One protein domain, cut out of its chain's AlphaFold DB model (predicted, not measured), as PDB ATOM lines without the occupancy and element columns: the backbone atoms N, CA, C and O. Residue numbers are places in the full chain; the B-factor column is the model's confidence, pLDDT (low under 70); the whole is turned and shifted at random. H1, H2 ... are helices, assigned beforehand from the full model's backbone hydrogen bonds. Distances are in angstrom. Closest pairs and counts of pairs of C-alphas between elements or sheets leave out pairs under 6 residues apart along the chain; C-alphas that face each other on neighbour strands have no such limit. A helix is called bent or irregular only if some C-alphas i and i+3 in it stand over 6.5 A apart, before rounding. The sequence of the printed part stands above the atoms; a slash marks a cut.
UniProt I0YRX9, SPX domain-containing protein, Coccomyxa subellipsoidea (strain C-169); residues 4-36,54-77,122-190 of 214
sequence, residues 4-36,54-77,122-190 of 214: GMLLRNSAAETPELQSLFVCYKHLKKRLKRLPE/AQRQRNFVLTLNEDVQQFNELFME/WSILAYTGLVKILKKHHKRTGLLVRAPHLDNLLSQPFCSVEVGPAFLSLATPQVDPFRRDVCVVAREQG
ATOM      1  N   GLY A   4     187.877 165.100 182.836       88.50
ATOM      2  CA  GLY A   4     187.132 165.952 183.773       88.50
ATOM      3  C   GLY A   4     187.115 167.443 183.409       88.50
ATOM      4  O   GLY A   4     186.241 168.153 183.881       88.50
ATOM      5  N   MET A   5     188.075 167.916 182.608       91.38
ATOM      6  CA  MET A   5     188.070 169.285 182.085       91.38
ATOM      7  C   MET A   5     187.162 169.395 180.860       91.38
ATOM      8  O   MET A   5     186.412 170.355 180.771       91.38
ATOM      9  N   LEU A   6     187.185 168.383 179.986       92.12
ATOM     10  CA  LEU A   6     186.266 168.268 178.853       92.12
ATOM     11  C   LEU A   6     184.815 168.291 179.341       92.12
ATOM     12  O   LEU A   6     184.076 169.187 178.963       92.12
ATOM     13  N   LEU A   7     184.449 167.397 180.264       91.12
ATOM     14  CA  LEU A   7     183.076 167.300 180.768       91.12
ATOM     15  C   LEU A   7     182.606 168.591 181.456       91.12
ATOM     16  O   LEU A   7     181.450 168.966 181.328       91.12
ATOM     17  N   ARG A   8     183.503 169.299 182.156       92.31
ATOM     18  CA  ARG A   8     183.186 170.602 182.757       92.31
ATOM     19  C   ARG A   8     182.875 171.655 181.694       92.31
ATOM     20  O   ARG A   8     181.945 172.427 181.876       92.31
ATOM     21  N   ASN A   9     183.690 171.720 180.644       92.19
ATOM     22  CA  ASN A   9     183.500 172.695 179.575       92.19
ATOM     23  C   ASN A   9     182.203 172.389 178.810       92.19
ATOM     24  O   ASN A   9     181.386 173.282 178.652       92.19
ATOM     25  N   SER A  10     181.958 171.120 178.467       88.94
ATOM     26  CA  SER A  10     180.704 170.700 177.829       88.94
ATOM     27  C   SER A  10     179.479 170.989 178.705       88.94
ATOM     28  O   SER A  10     178.470 171.458 178.205       88.94
ATOM     29  N   ALA A  11     179.571 170.798 180.025       90.75
ATOM     30  CA  ALA A  11     178.491 171.166 180.941       90.75
ATOM     31  C   ALA A  11     178.236 172.683 181.005       90.75
ATOM     32  O   ALA A  11     177.105 173.103 181.232       90.75
ATOM     33  N   ALA A  12     179.259 173.520 180.809       89.81
ATOM     34  CA  ALA A  12     179.079 174.972 180.761       89.81
ATOM     35  C   ALA A  12     178.303 175.429 179.513       89.81
ATOM     36  O   ALA A  12     177.609 176.437 179.570       89.81
ATOM     37  N   GLU A  13     178.425 174.685 178.415       85.88
ATOM     38  CA  GLU A  13     177.742 174.953 177.144       85.88
ATOM     39  C   GLU A  13     176.348 174.307 177.083       85.88
ATOM     40  O   GLU A  13     175.456 174.829 176.422       85.88
ATOM     41  N   THR A  14     176.150 173.184 177.780       84.88
ATOM     42  CA  THR A  14     174.944 172.353 177.689       84.88
ATOM     43  C   THR A  14     174.417 172.026 179.095       84.88
ATOM     44  O   THR A  14     175.027 171.209 179.800       84.88
ATOM     45  N   PRO A  15     173.302 172.643 179.534       84.88
ATOM     46  CA  PRO A  15     172.710 172.416 180.857       84.88
ATOM     47  C   PRO A  15     172.426 170.940 181.167       84.88
ATOM     48  O   PRO A  15     172.625 170.494 182.296       84.88
ATOM     49  N   GLU A  16     172.048 170.159 180.160       80.88
ATOM     50  CA  GLU A  16     171.722 168.732 180.248       80.88
ATOM     51  C   GLU A  16     172.925 167.885 180.708       80.88
ATOM     52  O   GLU A  16     172.763 166.811 181.290       80.88
ATOM     53  N   LEU A  17     174.155 168.376 180.509       89.12
ATOM     54  CA  LEU A  17     175.390 167.713 180.944       89.12
ATOM     55  C   LEU A  17     175.816 168.087 182.375       89.12
ATOM     56  O   LEU A  17     176.756 167.488 182.910       89.12
ATOM     57  N   GLN A  18     175.155 169.053 183.023       89.75
ATOM     58  CA  GLN A  18     175.508 169.483 184.383       89.75
ATOM     59  C   GLN A  18     175.297 168.376 185.412       89.75
ATOM     60  O   GLN A  18     176.181 168.130 186.238       89.75
ATOM     61  N   SER A  19     174.168 167.669 185.336       89.50
ATOM     62  CA  SER A  19     173.875 166.523 186.206       89.50
ATOM     63  C   SER A  19     174.970 165.460 186.085       89.50
ATOM     64  O   SER A  19     175.578 165.066 187.085       89.50
ATOM     65  N   LEU A  20     175.339 165.107 184.850       92.06
ATOM     66  CA  LEU A  20     176.403 164.150 184.561       92.06
ATOM     67  C   LEU A  20     177.764 164.601 185.122       92.06
ATOM     68  O   LEU A  20     178.511 163.800 185.698       92.06
ATOM     69  N   PHE A  21     178.104 165.888 184.994       93.00
ATOM     70  CA  PHE A  21     179.338 166.435 185.559       93.00
ATOM     71  C   PHE A  21     179.374 166.341 187.091       93.00
ATOM     72  O   PHE A  21     180.418 165.989 187.663       93.00
ATOM     73  N   VAL A  22     178.254 166.623 187.760       91.69
ATOM     74  CA  VAL A  22     178.126 166.518 189.219       91.69
ATOM     75  C   VAL A  22     178.312 165.070 189.678       91.69
ATOM     76  O   VAL A  22     179.163 164.839 190.548       91.69
ATOM     77  N   CYS A  23     177.636 164.100 189.051       90.69
ATOM     78  CA  CYS A  23     177.800 162.668 189.349       90.69
ATOM     79  C   CYS A  23     179.265 162.233 189.175       90.69
ATOM     80  O   CYS A  23     179.903 161.723 190.103       90.69
ATOM     81  N   TYR A  24     179.884 162.570 188.036       93.31
ATOM     82  CA  TYR A  24     181.292 162.251 187.774       93.31
ATOM     83  C   TYR A  24     182.250 162.852 188.822       93.31
ATOM     84  O   TYR A  24     183.237 162.226 189.238       93.31
ATOM     85  N   LYS A  25     181.987 164.084 189.274       93.44
ATOM     86  CA  LYS A  25     182.772 164.755 190.322       93.44
ATOM     87  C   LYS A  25     182.596 164.069 191.679       93.44
ATOM     88  O   LYS A  25     183.592 163.901 192.394       93.44
ATOM     89  N   HIS A  26     181.376 163.669 192.025       92.00
ATOM     90  CA  HIS A  26     181.063 162.969 193.267       92.00
ATOM     91  C   HIS A  26     181.749 161.595 193.329       92.00
ATOM     92  O   HIS A  26     182.497 161.340 194.281       92.00
ATOM     93  N   LEU A  27     181.652 160.784 192.267       92.50
ATOM     94  CA  LEU A  27     182.367 159.505 192.145       92.50
ATOM     95  C   LEU A  27     183.881 159.679 192.281       92.50
ATOM     96  O   LEU A  27     184.538 158.962 193.038       92.50
ATOM     97  N   LYS A  28     184.458 160.693 191.623       93.12
ATOM     98  CA  LYS A  28     185.888 161.013 191.781       93.12
ATOM     99  C   LYS A  28     186.262 161.366 193.215       93.12
ATOM    100  O   LYS A  28     187.367 161.028 193.637       93.12
ATOM    101  N   LYS A  29     185.403 162.084 193.944       92.56
ATOM    102  CA  LYS A  29     185.653 162.460 195.343       92.56
ATOM    103  C   LYS A  29     185.608 161.233 196.251       92.56
ATOM    104  O   LYS A  29     186.508 161.088 197.075       92.56
ATOM    105  N   ARG A  30     184.630 160.338 196.070       89.06
ATOM    106  CA  ARG A  30     184.545 159.068 196.812       89.06
ATOM    107  C   ARG A  30     185.754 158.177 196.543       89.06
ATOM    108  O   ARG A  30     186.373 157.693 197.481       89.06
ATOM    109  N   LEU A  31     186.170 158.073 195.284       91.12
ATOM    110  CA  LEU A  31     187.327 157.278 194.882       91.12
ATOM    111  C   LEU A  31     188.625 157.725 195.574       91.12
ATOM    112  O   LEU A  31     189.428 156.885 195.962       91.12
ATOM    113  N   LYS A  32     188.825 159.032 195.795       89.88
ATOM    114  CA  LYS A  32     189.997 159.558 196.526       89.88
ATOM    115  C   LYS A  32     190.071 159.120 197.995       89.88
ATOM    116  O   LYS A  32     191.121 159.282 198.599       89.88
ATOM    117  N   ARG A  33     188.983 158.612 198.581       87.50
ATOM    118  CA  ARG A  33     188.952 158.123 199.971       87.50
ATOM    119  C   ARG A  33     189.333 156.646 200.089       87.50
ATOM    120  O   ARG A  33     189.537 156.161 201.199       87.50
ATOM    121  N   LEU A  34     189.419 155.936 198.964       87.62
ATOM    122  CA  LEU A  34     189.879 154.551 198.939       87.62
ATOM    123  C   LEU A  34     191.395 154.497 199.169       87.62
ATOM    124  O   LEU A  34     192.098 155.406 198.699       87.62
ATOM    125  N   PRO A  35     191.895 153.459 199.860       82.94
ATOM    126  CA  PRO A  35     193.327 153.260 200.040       82.94
ATOM    127  C   PRO A  35     194.019 153.051 198.692       82.94
ATOM    128  O   PRO A  35     193.418 152.580 197.720       82.94
ATOM    129  N   GLU A  36     195.284 153.452 198.624       83.56
ATOM    130  CA  GLU A  36     196.128 153.187 197.463       83.56
ATOM    131  C   GLU A  36     196.792 151.819 197.610       83.56
ATOM    132  O   GLU A  36     197.136 151.412 198.717       83.56
ATOM    133  N   ALA A  54     186.835 147.862 203.551       84.12
ATOM    134  CA  ALA A  54     185.740 147.114 202.950       84.12
ATOM    135  C   ALA A  54     184.451 147.951 202.905       84.12
ATOM    136  O   ALA A  54     183.770 147.983 201.876       84.12
ATOM    137  N   GLN A  55     184.144 148.708 203.962       87.69
ATOM    138  CA  GLN A  55     182.988 149.604 203.988       87.69
ATOM    139  C   GLN A  55     183.115 150.740 202.970       87.69
ATOM    140  O   GLN A  55     182.162 151.033 202.244       87.69
ATOM    141  N   ARG A  56     184.291 151.368 202.854       87.38
ATOM    142  CA  ARG A  56     184.547 152.406 201.841       87.38
ATOM    143  C   ARG A  56     184.395 151.850 200.420       87.38
ATOM    144  O   ARG A  56     183.844 152.540 199.561       87.38
ATOM    145  N   GLN A  57     184.826 150.610 200.184       87.56
ATOM    146  CA  GLN A  57     184.652 149.919 198.906       87.56
ATOM    147  C   GLN A  57     183.172 149.628 198.613       87.56
ATOM    148  O   GLN A  57     182.707 149.949 197.518       87.56
ATOM    149  N   ARG A  58     182.408 149.107 199.585       88.25
ATOM    150  CA  ARG A  58     180.952 148.898 199.458       88.25
ATOM    151  C   ARG A  58     180.222 150.204 199.145       88.25
ATOM    152  O   ARG A  58     179.471 150.268 198.179       88.25
ATOM    153  N   ASN A  59     180.522 151.274 199.879       90.56
ATOM    154  CA  ASN A  59     179.922 152.596 199.670       90.56
ATOM    155  C   ASN A  59     180.250 153.203 198.293       90.56
ATOM    156  O   ASN A  59     179.479 154.005 197.768       90.56
ATOM    157  N   PHE A  60     181.413 152.873 197.720       91.38
ATOM    158  CA  PHE A  60     181.752 153.268 196.354       91.38
ATOM    159  C   PHE A  60     180.921 152.490 195.329       91.38
ATOM    160  O   PHE A  60     180.378 153.105 194.415       91.38
ATOM    161  N   VAL A  61     180.803 151.168 195.497       90.00
ATOM    162  CA  VAL A  61     180.010 150.301 194.611       90.00
ATOM    163  C   VAL A  61     178.535 150.693 194.629       90.00
ATOM    164  O   VAL A  61     177.952 150.826 193.561       90.00
ATOM    165  N   LEU A  62     177.962 150.938 195.812       91.12
ATOM    166  CA  LEU A  62     176.566 151.362 195.959       91.12
ATOM    167  C   LEU A  62     176.281 152.640 195.168       91.12
ATOM    168  O   LEU A  62     175.417 152.637 194.305       91.12
ATOM    169  N   THR A  63     177.082 153.690 195.363       91.75
ATOM    170  CA  THR A  63     176.890 154.947 194.620       91.75
ATOM    171  C   THR A  63     177.145 154.818 193.132       91.75
ATOM    172  O   THR A  63     176.476 155.472 192.348       91.75
ATOM    173  N   LEU A  64     178.092 153.977 192.718       92.12
ATOM    174  CA  LEU A  64     178.272 153.710 191.297       92.12
ATOM    175  C   LEU A  64     177.033 153.032 190.699       92.12
ATOM    176  O   LEU A  64     176.660 153.348 189.576       92.12
ATOM    177  N   ASN A  65     176.412 152.113 191.440       90.62
ATOM    178  CA  ASN A  65     175.205 151.421 191.014       90.62
ATOM    179  C   ASN A  65     174.005 152.380 190.946       90.62
ATOM    180  O   ASN A  65     173.305 152.385 189.941       90.62
ATOM    181  N   GLU A  66     173.830 153.226 191.964       91.62
ATOM    182  CA  GLU A  66     172.815 154.292 192.006       91.62
ATOM    183  C   GLU A  66     172.975 155.269 190.832       91.62
ATOM    184  O   GLU A  66     172.011 155.535 190.123       91.62
ATOM    185  N   ASP A  67     174.197 155.752 190.572       92.06
ATOM    186  CA  ASP A  67     174.466 156.675 189.462       92.06
ATOM    187  C   ASP A  67     174.155 156.017 188.101       92.06
ATOM    188  O   ASP A  67     173.582 156.653 187.220       92.06
ATOM    189  N   VAL A  68     174.505 154.736 187.913       90.94
ATOM    190  CA  VAL A  68     174.194 153.995 186.675       90.94
ATOM    191  C   VAL A  68     172.688 153.797 186.503       90.94
ATOM    192  O   VAL A  68     172.177 153.985 185.400       90.94
ATOM    193  N   GLN A  69     171.974 153.453 187.575       90.69
ATOM    194  CA  GLN A  69     170.520 153.345 187.542       90.69
ATOM    195  C   GLN A  69     169.882 154.691 187.175       90.69
ATOM    196  O   GLN A  69     169.060 154.744 186.264       90.69
ATOM    197  N   GLN A  70     170.330 155.781 187.798       91.62
ATOM    198  CA  GLN A  70     169.855 157.122 187.482       91.62
ATOM    199  C   GLN A  70     170.121 157.492 186.013       91.62
ATOM    200  O   GLN A  70     169.285 158.124 185.372       91.62
ATOM    201  N   PHE A  71     171.267 157.095 185.449       90.00
ATOM    202  CA  PHE A  71     171.551 157.327 184.030       90.00
ATOM    203  C   PHE A  71     170.601 156.559 183.112       90.00
ATOM    204  O   PHE A  71     170.186 157.112 182.095       90.00
ATOM    205  N   ASN A  72     170.248 155.321 183.462       89.50
ATOM    206  CA  ASN A  72     169.256 154.553 182.715       89.50
ATOM    207  C   ASN A  72     167.881 155.213 182.767       89.50
ATOM    208  O   ASN A  72     167.262 155.374 181.725       89.50
ATOM    209  N   GLU A  73     167.422 155.609 183.955       90.00
ATOM    210  CA  GLU A  73     166.112 156.240 184.141       90.00
ATOM    211  C   GLU A  73     166.002 157.535 183.323       90.00
ATOM    212  O   GLU A  73     165.078 157.678 182.528       90.00
ATOM    213  N   LEU A  74     166.999 158.422 183.429       88.81
ATOM    214  CA  LEU A  74     167.042 159.675 182.666       88.81
ATOM    215  C   LEU A  74     167.081 159.445 181.151       88.81
ATOM    216  O   LEU A  74     166.474 160.198 180.392       88.81
ATOM    217  N   PHE A  75     167.830 158.438 180.700       87.50
ATOM    218  CA  PHE A  75     167.929 158.128 179.279       87.50
ATOM    219  C   PHE A  75     166.612 157.563 178.739       87.50
ATOM    220  O   PHE A  75     166.143 158.033 177.709       87.50
ATOM    221  N   MET A  76     166.006 156.610 179.451       86.06
ATOM    222  CA  MET A  76     164.741 155.978 179.066       86.06
ATOM    223  C   MET A  76     163.593 156.988 179.012       86.06
ATOM    224  O   MET A  76     162.836 156.987 178.048       86.06
ATOM    225  N   GLU A  77     163.496 157.885 180.000       88.44
ATOM    226  CA  GLU A  77     162.502 158.968 179.998       88.44
ATOM    227  C   GLU A  77     162.641 159.834 178.736       88.44
ATOM    228  O   GLU A  77     161.667 160.105 178.035       88.44
ATOM    229  N   TRP A 122     175.214 162.983 175.145       91.50
ATOM    230  CA  TRP A 122     175.111 162.750 176.582       91.50
ATOM    231  C   TRP A 122     175.435 161.293 176.945       91.50
ATOM    232  O   TRP A 122     176.297 161.062 177.795       91.50
ATOM    233  N   SER A 123     174.847 160.319 176.239       89.19
ATOM    234  CA  SER A 123     175.110 158.878 176.417       89.19
ATOM    235  C   SER A 123     176.601 158.543 176.259       89.19
ATOM    236  O   SER A 123     177.208 157.907 177.131       89.19
ATOM    237  N   ILE A 124     177.238 159.051 175.198       88.06
ATOM    238  CA  ILE A 124     178.667 158.838 174.929       88.06
ATOM    239  C   ILE A 124     179.527 159.381 176.076       88.06
ATOM    240  O   ILE A 124     180.490 158.732 176.510       88.06
ATOM    241  N   LEU A 125     179.202 160.574 176.583       91.38
ATOM    242  CA  LEU A 125     179.913 161.177 177.705       91.38
ATOM    243  C   LEU A 125     179.676 160.413 179.011       91.38
ATOM    244  O   LEU A 125     180.634 160.238 179.773       91.38
ATOM    245  N   ALA A 126     178.460 159.918 179.253       90.81
ATOM    246  CA  ALA A 126     178.116 159.121 180.427       90.81
ATOM    247  C   ALA A 126     178.904 157.806 180.454       90.81
ATOM    248  O   ALA A 126     179.652 157.544 181.405       90.81
ATOM    249  N   TYR A 127     178.862 157.045 179.357       91.06
ATOM    250  CA  TYR A 127     179.646 155.822 179.187       91.06
ATOM    251  C   TYR A 127     181.148 156.082 179.344       91.06
ATOM    252  O   TYR A 127     181.842 155.413 180.119       91.06
ATOM    253  N   THR A 128     181.665 157.114 178.671       90.31
ATOM    254  CA  THR A 128     183.081 157.481 178.785       90.31
ATOM    255  C   THR A 128     183.441 157.822 180.231       90.31
ATOM    256  O   THR A 128     184.484 157.385 180.729       90.31
ATOM    257  N   GLY A 129     182.591 158.575 180.929       91.75
ATOM    258  CA  GLY A 129     182.754 158.932 182.333       91.75
ATOM    259  C   GLY A 129     182.873 157.703 183.227       91.75
ATOM    260  O   GLY A 129     183.851 157.597 183.976       91.75
ATOM    261  N   LEU A 130     181.960 156.744 183.081       91.56
ATOM    262  CA  LEU A 130     181.971 155.482 183.820       91.56
ATOM    263  C   LEU A 130     183.249 154.684 183.567       91.56
ATOM    264  O   LEU A 130     183.967 154.363 184.515       91.56
ATOM    265  N   VAL A 131     183.635 154.470 182.306       90.19
ATOM    266  CA  VAL A 131     184.884 153.767 181.966       90.19
ATOM    267  C   VAL A 131     186.100 154.461 182.591       90.19
ATOM    268  O   VAL A 131     187.028 153.806 183.075       90.19
ATOM    269  N   LYS A 132     186.126 155.802 182.627       91.94
ATOM    270  CA  LYS A 132     187.210 156.554 183.282       91.94
ATOM    271  C   LYS A 132     187.199 156.392 184.803       91.94
ATOM    272  O   LYS A 132     188.287 156.366 185.384       91.94
ATOM    273  N   ILE A 133     186.032 156.315 185.445       93.25
ATOM    274  CA  ILE A 133     185.910 156.040 186.885       93.25
ATOM    275  C   ILE A 133     186.404 154.627 187.197       93.25
ATOM    276  O   ILE A 133     187.275 154.483 188.053       93.25
ATOM    277  N   LEU A 134     185.951 153.620 186.449       91.06
ATOM    278  CA  LEU A 134     186.356 152.222 186.617       91.06
ATOM    279  C   LEU A 134     187.867 152.043 186.446       91.06
ATOM    280  O   LEU A 134     188.542 151.523 187.333       91.06
ATOM    281  N   LYS A 135     188.444 152.585 185.361       90.81
ATOM    282  CA  LYS A 135     189.902 152.561 185.142       90.81
ATOM    283  C   LYS A 135     190.668 153.267 186.260       90.81
ATOM    284  O   LYS A 135     191.760 152.843 186.634       90.81
ATOM    285  N   LYS A 136     190.124 154.365 186.793       92.12
ATOM    286  CA  LYS A 136     190.743 155.100 187.902       92.12
ATOM    287  C   LYS A 136     190.675 154.312 189.211       92.12
ATOM    288  O   LYS A 136     191.636 154.379 189.973       92.12
ATOM    289  N   HIS A 137     189.580 153.598 189.462       91.19
ATOM    290  CA  HIS A 137     189.419 152.749 190.640       91.19
ATOM    291  C   HIS A 137     190.440 151.617 190.594       91.19
ATOM    292  O   HIS A 137     191.246 151.508 191.517       91.19
ATOM    293  N   HIS A 138     190.507 150.905 189.468       89.00
ATOM    294  CA  HIS A 138     191.457 149.816 189.268       89.00
ATOM    295  C   HIS A 138     192.910 150.276 189.434       89.00
ATOM    296  O   HIS A 138     193.693 149.640 190.129       89.00
ATOM    297  N   LYS A 139     193.270 151.445 188.882       89.81
ATOM    298  CA  LYS A 139     194.613 152.016 189.067       89.81
ATOM    299  C   LYS A 139     194.936 152.327 190.535       89.81
ATOM    300  O   LYS A 139     196.100 152.273 190.915       89.81
ATOM    301  N   ARG A 140     193.939 152.709 191.339       87.75
ATOM    302  CA  ARG A 140     194.134 153.113 192.739       87.75
ATOM    303  C   ARG A 140     194.199 151.913 193.679       87.75
ATOM    304  O   ARG A 140     195.085 151.876 194.521       87.75
ATOM    305  N   THR A 141     193.281 150.964 193.531       86.56
ATOM    306  CA  THR A 141     193.102 149.840 194.466       86.56
ATOM    307  C   THR A 141     193.737 148.539 193.975       86.56
ATOM    308  O   THR A 141     194.008 147.654 194.772       86.56
ATOM    309  N   GLY A 142     193.971 148.397 192.665       83.44
ATOM    310  CA  GLY A 142     194.371 147.135 192.032       83.44
ATOM    311  C   GLY A 142     193.228 146.131 191.845       83.44
ATOM    312  O   GLY A 142     193.439 145.090 191.228       83.44
ATOM    313  N   LEU A 143     192.020 146.434 192.329       82.50
ATOM    314  CA  LEU A 143     190.868 145.535 192.291       82.50
ATOM    315  C   LEU A 143     189.976 145.830 191.083       82.50
ATOM    316  O   LEU A 143     189.933 146.954 190.577       82.50
ATOM    317  N   LEU A 144     189.257 144.815 190.608       82.81
ATOM    318  CA  LEU A 144     188.161 145.004 189.660       82.81
ATOM    319  C   LEU A 144     186.880 145.295 190.444       82.81
ATOM    320  O   LEU A 144     186.563 144.602 191.411       82.81
ATOM    321  N   VAL A 145     186.152 146.330 190.034       81.56
ATOM    322  CA  VAL A 145     184.837 146.639 190.601       81.56
ATOM    323  C   VAL A 145     183.850 145.595 190.096       81.56
ATOM    324  O   VAL A 145     183.695 145.447 188.888       81.56
ATOM    325  N   ARG A 146     183.176 144.902 191.012       75.81
ATOM    326  CA  ARG A 146     182.006 144.079 190.697       75.81
ATOM    327  C   ARG A 146     180.768 144.821 191.178       75.81
ATOM    328  O   ARG A 146     180.720 145.213 192.343       75.81
ATOM    329  N   ALA A 147     179.817 145.052 190.284       72.62
ATOM    330  CA  ALA A 147     178.538 145.667 190.609       72.62
ATOM    331  C   ALA A 147     177.465 145.126 189.651       72.62
ATOM    332  O   ALA A 147     177.784 144.945 188.475       72.62
ATOM    333  N   PRO A 148     176.214 144.929 190.105       73.44
ATOM    334  CA  PRO A 148     175.162 144.322 189.287       73.44
ATOM    335  C   PRO A 148     174.958 144.989 187.919       73.44
ATOM    336  O   PRO A 148     174.865 144.299 186.908       73.44
ATOM    337  N   HIS A 149     174.964 146.328 187.842       70.50
ATOM    338  CA  HIS A 149     174.798 147.034 186.560       70.50
ATOM    339  C   HIS A 149     176.056 147.057 185.677       70.50
ATOM    340  O   HIS A 149     175.985 147.454 184.513       70.50
ATOM    341  N   LEU A 150     177.218 146.649 186.196       74.12
ATOM    342  CA  LEU A 150     178.459 146.604 185.419       74.12
ATOM    343  C   LEU A 150     178.633 145.292 184.657       74.12
ATOM    344  O   LEU A 150     179.260 145.308 183.598       74.12
ATOM    345  N   ASP A 151     178.076 144.189 185.164       72.19
ATOM    346  CA  ASP A 151     178.200 142.867 184.536       72.19
ATOM    347  C   ASP A 151     177.598 142.862 183.120       72.19
ATOM    348  O   ASP A 151     178.147 142.243 182.214       72.19
ATOM    349  N   ASN A 152     176.548 143.663 182.906       72.12
ATOM    350  CA  ASN A 152     175.916 143.901 181.608       72.12
ATOM    351  C   ASN A 152     175.979 145.385 181.206       72.12
ATOM    352  O   ASN A 152     174.996 145.934 180.709       72.12
ATOM    353  N   LEU A 153     177.115 146.062 181.445       74.69
ATOM    354  CA  LEU A 153     177.254 147.508 181.207       74.69
ATOM    355  C   LEU A 153     176.891 147.919 179.771       74.69
ATOM    356  O   LEU A 153     176.248 148.943 179.566       74.69
ATOM    357  N   LEU A 154     177.313 147.131 178.778       70.38
ATOM    358  CA  LEU A 154     177.045 147.423 177.365       70.38
ATOM    359  C   LEU A 154     175.570 147.234 176.988       70.38
ATOM    360  O   LEU A 154     175.132 147.806 176.001       70.38
ATOM    361  N   SER A 155     174.818 146.478 177.787       74.31
ATOM    362  CA  SER A 155     173.379 146.258 177.616       74.31
ATOM    363  C   SER A 155     172.536 147.207 178.470       74.31
ATOM    364  O   SER A 155     171.318 147.075 178.498       74.31
ATOM    365  N   GLN A 156     173.158 148.133 179.208       80.12
ATOM    366  CA  GLN A 156     172.409 149.158 179.931       80.12
ATOM    367  C   GLN A 156     171.749 150.114 178.927       80.12
ATOM    368  O   GLN A 156     172.416 150.484 177.957       80.12
ATOM    369  N   PRO A 157     170.503 150.556 179.159       79.62
ATOM    370  CA  PRO A 157     169.782 151.480 178.284       79.62
ATOM    371  C   PRO A 157     170.602 152.669 177.765       79.62
ATOM    372  O   PRO A 157     170.692 152.872 176.560       79.62
ATOM    373  N   PHE A 158     171.309 153.399 178.637       79.38
ATOM    374  CA  PHE A 158     172.093 154.560 178.181       79.38
ATOM    375  C   PHE A 158     173.322 154.183 177.324       79.38
ATOM    376  O   PHE A 158     173.890 155.053 176.661       79.38
ATOM    377  N   CYS A 159     173.776 152.924 177.357       73.88
ATOM    378  CA  CYS A 159     174.890 152.399 176.552       73.88
ATOM    379  C   CYS A 159     174.415 151.767 175.240       73.88
ATOM    380  O   CYS A 159     175.082 151.907 174.213       73.88
ATOM    381  N   SER A 160     173.296 151.046 175.288       61.09
ATOM    382  CA  SER A 160     172.692 150.356 174.154       61.09
ATOM    383  C   SER A 160     171.683 151.290 173.506       61.09
ATOM    384  O   SER A 160     170.477 151.135 173.657       61.09
ATOM    385  N   VAL A 161     172.186 152.312 172.813       57.84
ATOM    386  CA  VAL A 161     171.341 153.230 172.041       57.84
ATOM    387  C   VAL A 161     170.821 152.476 170.804       57.84
ATOM    388  O   VAL A 161     171.290 152.694 169.687       57.84
ATOM    389  N   GLU A 162     169.871 151.556 170.992       51.31
ATOM    390  CA  GLU A 162     169.229 150.766 169.922       51.31
ATOM    391  C   GLU A 162     168.503 151.669 168.911       51.31
ATOM    392  O   GLU A 162     168.399 151.370 167.722       51.31
ATOM    393  N   VAL A 163     168.108 152.849 169.369       49.31
ATOM    394  CA  VAL A 163     167.468 153.925 168.616       49.31
ATOM    395  C   VAL A 163     168.434 154.786 167.793       49.31
ATOM    396  O   VAL A 163     168.019 155.447 166.845       49.31
ATOM    397  N   GLY A 164     169.736 154.768 168.081       49.34
ATOM    398  CA  GLY A 164     170.725 155.651 167.451       49.34
ATOM    399  C   GLY A 164     170.856 155.415 165.944       49.34
ATOM    400  O   GLY A 164     170.687 156.354 165.165       49.34
ATOM    401  N   PRO A 165     171.097 154.170 165.495       47.94
ATOM    402  CA  PRO A 165     171.141 153.841 164.075       47.94
ATOM    403  C   PRO A 165     169.798 154.072 163.379       47.94
ATOM    404  O   PRO A 165     169.794 154.537 162.245       47.94
ATOM    405  N   ALA A 166     168.670 153.805 164.047       45.41
ATOM    406  CA  ALA A 166     167.337 153.999 163.483       45.41
ATOM    407  C   ALA A 166     166.997 155.487 163.292       45.41
ATOM    408  O   ALA A 166     166.547 155.856 162.214       45.41
ATOM    409  N   PHE A 167     167.288 156.366 164.255       50.16
ATOM    410  CA  PHE A 167     167.041 157.811 164.137       50.16
ATOM    411  C   PHE A 167     168.040 158.528 163.220       50.16
ATOM    412  O   PHE A 167     167.643 159.391 162.435       50.16
ATOM    413  N   LEU A 168     169.327 158.155 163.261       50.97
ATOM    414  CA  LEU A 168     170.329 158.671 162.319       50.97
ATOM    415  C   LEU A 168     170.029 158.207 160.886       50.97
ATOM    416  O   LEU A 168     170.218 158.968 159.937       50.97
ATOM    417  N   SER A 169     169.517 156.981 160.735       46.59
ATOM    418  CA  SER A 169     169.030 156.454 159.463       46.59
ATOM    419  C   SER A 169     167.756 157.165 159.025       46.59
ATOM    420  O   SER A 169     167.752 157.674 157.921       46.59
ATOM    421  N   LEU A 170     166.706 157.303 159.842       45.25
ATOM    422  CA  LEU A 170     165.447 157.972 159.458       45.25
ATOM    423  C   LEU A 170     165.669 159.402 158.933       45.25
ATOM    424  O   LEU A 170     165.017 159.812 157.975       45.25
ATOM    425  N   ALA A 171     166.665 160.121 159.457       44.06
ATOM    426  CA  ALA A 171     167.048 161.445 158.965       44.06
ATOM    427  C   ALA A 171     167.623 161.466 157.525       44.06
ATOM    428  O   ALA A 171     167.761 162.543 156.948       44.06
ATOM    429  N   THR A 172     167.962 160.320 156.915       44.66
ATOM    430  CA  THR A 172     168.618 160.273 155.592       44.66
ATOM    431  C   THR A 172     167.709 159.844 154.422       44.66
ATOM    432  O   THR A 172     167.766 160.530 153.400       44.66
ATOM    433  N   PRO A 173     166.816 158.830 154.516       42.78
ATOM    434  CA  PRO A 173     165.833 158.525 153.474       42.78
ATOM    435  C   PRO A 173     164.455 159.169 153.661       42.78
ATOM    436  O   PRO A 173     163.789 159.325 152.650       42.78
ATOM    437  N   GLN A 174     164.000 159.538 154.872       40.81
ATOM    438  CA  GLN A 174     162.655 160.140 155.067       40.81
ATOM    439  C   GLN A 174     162.651 161.663 154.863       40.81
ATOM    440  O   GLN A 174     161.654 162.248 154.449       40.81
ATOM    441  N   VAL A 175     163.796 162.311 155.080       45.75
ATOM    442  CA  VAL A 175     163.976 163.747 154.811       45.75
ATOM    443  C   VAL A 175     164.090 164.020 153.309       45.75
ATOM    444  O   VAL A 175     163.794 165.121 152.861       45.75
ATOM    445  N   ASP A 176     164.499 163.040 152.497       42.56
ATOM    446  CA  ASP A 176     164.738 163.224 151.060       42.56
ATOM    447  C   ASP A 176     163.431 163.381 150.234       42.56
ATOM    448  O   ASP A 176     163.399 164.264 149.373       42.56
ATOM    449  N   PRO A 177     162.347 162.617 150.494       44.59
ATOM    450  CA  PRO A 177     161.000 162.874 149.981       44.59
ATOM    451  C   PRO A 177     160.450 164.205 150.479       44.59
ATOM    452  O   PRO A 177     160.106 165.039 149.657       44.59
ATOM    453  N   PHE A 178     160.513 164.478 151.789       40.91
ATOM    454  CA  PHE A 178     160.019 165.738 152.355       40.91
ATOM    455  C   PHE A 178     160.725 166.953 151.732       40.91
ATOM    456  O   PHE A 178     160.096 167.921 151.322       40.91
ATOM    457  N   ARG A 179     162.047 166.877 151.541       40.41
ATOM    458  CA  ARG A 179     162.849 167.910 150.870       40.41
ATOM    459  C   ARG A 179     162.521 168.040 149.381       40.41
ATOM    460  O   ARG A 179     162.616 169.147 148.851       40.41
ATOM    461  N   ARG A 180     162.167 166.945 148.696       44.38
ATOM    462  CA  ARG A 180     161.685 166.980 147.304       44.38
ATOM    463  C   ARG A 180     160.301 167.601 147.222       44.38
ATOM    464  O   ARG A 180     160.133 168.472 146.382       44.38
ATOM    465  N   ASP A 181     159.384 167.241 148.107       42.94
ATOM    466  CA  ASP A 181     158.012 167.744 148.125       42.94
ATOM    467  C   ASP A 181     157.986 169.235 148.474       42.94
ATOM    468  O   ASP A 181     157.397 170.024 147.740       42.94
ATOM    469  N   VAL A 182     158.776 169.672 149.464       39.47
ATOM    470  CA  VAL A 182     159.017 171.101 149.747       39.47
ATOM    471  C   VAL A 182     159.559 171.823 148.505       39.47
ATOM    472  O   VAL A 182     159.093 172.907 148.165       39.47
ATOM    473  N   CYS A 183     160.538 171.239 147.800       39.97
ATOM    474  CA  CYS A 183     161.110 171.847 146.592       39.97
ATOM    475  C   CYS A 183     160.136 171.862 145.404       39.97
ATOM    476  O   CYS A 183     160.213 172.774 144.584       39.97
ATOM    477  N   VAL A 184     159.268 170.858 145.271       45.41
ATOM    478  CA  VAL A 184     158.267 170.751 144.200       45.41
ATOM    479  C   VAL A 184     157.153 171.763 144.441       45.41
ATOM    480  O   VAL A 184     156.920 172.605 143.576       45.41
ATOM    481  N   VAL A 185     156.577 171.792 145.644       43.50
ATOM    482  CA  VAL A 185     155.520 172.742 146.017       43.50
ATOM    483  C   VAL A 185     156.029 174.190 145.939       43.50
ATOM    484  O   VAL A 185     155.374 175.053 145.354       43.50
ATOM    485  N   ALA A 186     157.247 174.471 146.418       39.12
ATOM    486  CA  ALA A 186     157.848 175.808 146.317       39.12
ATOM    487  C   ALA A 186     158.147 176.245 144.866       39.12
ATOM    488  O   ALA A 186     158.296 177.442 144.593       39.12
ATOM    489  N   ARG A 187     158.266 175.298 143.925       44.59
ATOM    490  CA  ARG A 187     158.500 175.561 142.497       44.59
ATOM    491  C   ARG A 187     157.195 175.757 141.731       44.59
ATOM    492  O   ARG A 187     157.143 176.632 140.872       44.59
ATOM    493  N   GLU A 188     156.158 174.997 142.065       45.72
ATOM    494  CA  GLU A 188     154.809 175.124 141.496       45.72
ATOM    495  C   GLU A 188     154.133 176.443 141.888       45.72
ATOM    496  O   GLU A 188     153.421 177.034 141.082       45.72
ATOM    497  N   GLN A 189     154.431 176.963 143.082       45.28
ATOM    498  CA  GLN A 189     153.906 178.247 143.560       45.28
ATOM    499  C   GLN A 189     154.766 179.462 143.160       45.28
ATOM    500  O   GLN A 189     154.502 180.581 143.591       45.28
ATOM    501  N   GLY A 190     155.812 179.269 142.345       38.47
ATOM    502  CA  GLY A 190     156.642 180.366 141.829       38.47
ATOM    503  C   GLY A 190     157.512 181.083 142.873       38.47
ATOM    504  O   GLY A 190     158.066 182.139 142.580       38.47
TER     505      GLY A 190
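What this domain is: This is residues 4 to 36, 54 to 77 and 122 to 190 of the 214 residues of the protein "SPX domain-containing protein" of Coccomyxa subellipsoidea (strain C-169) (UniProt I0YRX9). Three long helices, H2, H3 and H4, stand side by side in an up-and-down bundle, with the shorter H1 folded back along H2 and the small H5 on H3; from this compact body a thin tail, residues 162 to 190 with H6 and H7, sticks out and makes the length of the whole. The printed part has 126 residues with seven named helices, H1 to H7 in chain order, and no named strand: all helix. The whole is only just loose, close to extended, with a radius of gyration of the C-alphas of 20.6 A and spans of 74 by 30 by 23 A.

How they stand to each other: H3, residues 54 to 77, touches H2, residues 16 to 31, with its residues 60 to 67 alone; the closest C-alphas, of Arg 30 and Phe 60, are 6.5 A apart, and the lines stand at a shallow tilt of 11 degrees, opposite ways. H4, residues 122 to 141, is close to H3 but not clearly touching, with C-alphas 71 and 126 at 7.7 A. H4 touches H2 at a shallow tilt of 6 degrees, the same way, closest at the C-alphas of Tyr 24 and Gly 129, 6.5 A apart. These three form the bundle, each running against the one before it in the chain. H2 is the hub, touching three other helices; the third is H1, residues 4 to 13, with which it forms a helical hairpin at a shallow tilt of 24 degrees, opposite ways, the closest C-alphas being those of Ala 11 and Leu 17, 4.6 A apart. H5, residues 148 to 151, touches H3 at residues 65 to 69 alone, with C-alphas 65 and 149 at 6.3 A. H6, residues 163 to 170, and H7, residues 175 to 188, meet only through their link. Every O i to N i+4 pair is within hydrogen-bond range in H1, H3, H4, H6 and H7; H2 has 11 of 12, and H5 is too short for such a pair.

Where its parts are: H3 is 34.7 A long, H4 28.5 A, H2 24.3 A, H7 19.8 A and H1 14.6 A. H2 is only just irregular: C-alphas 16 and 19 are 6.7 A apart. C-alpha 4, where H1 begins, is at (187.132, 165.952, 183.773); H3 begins at C-alpha 54, (185.740, 147.114, 202.950), and H7 ends at C-alpha 188, (154.809, 175.124, 141.496).

The domain as a whole: The C-alphas farthest apart, of Ala 54 and Gly 190, are 75.4 A apart. Residues 37 to 53 and 78 to 121 are not printed, with C-alpha gaps of 13.2 A and 13.6 A. The link from H5 to H6 is long. Residues 160 to 190 are under 70 in pLDDT.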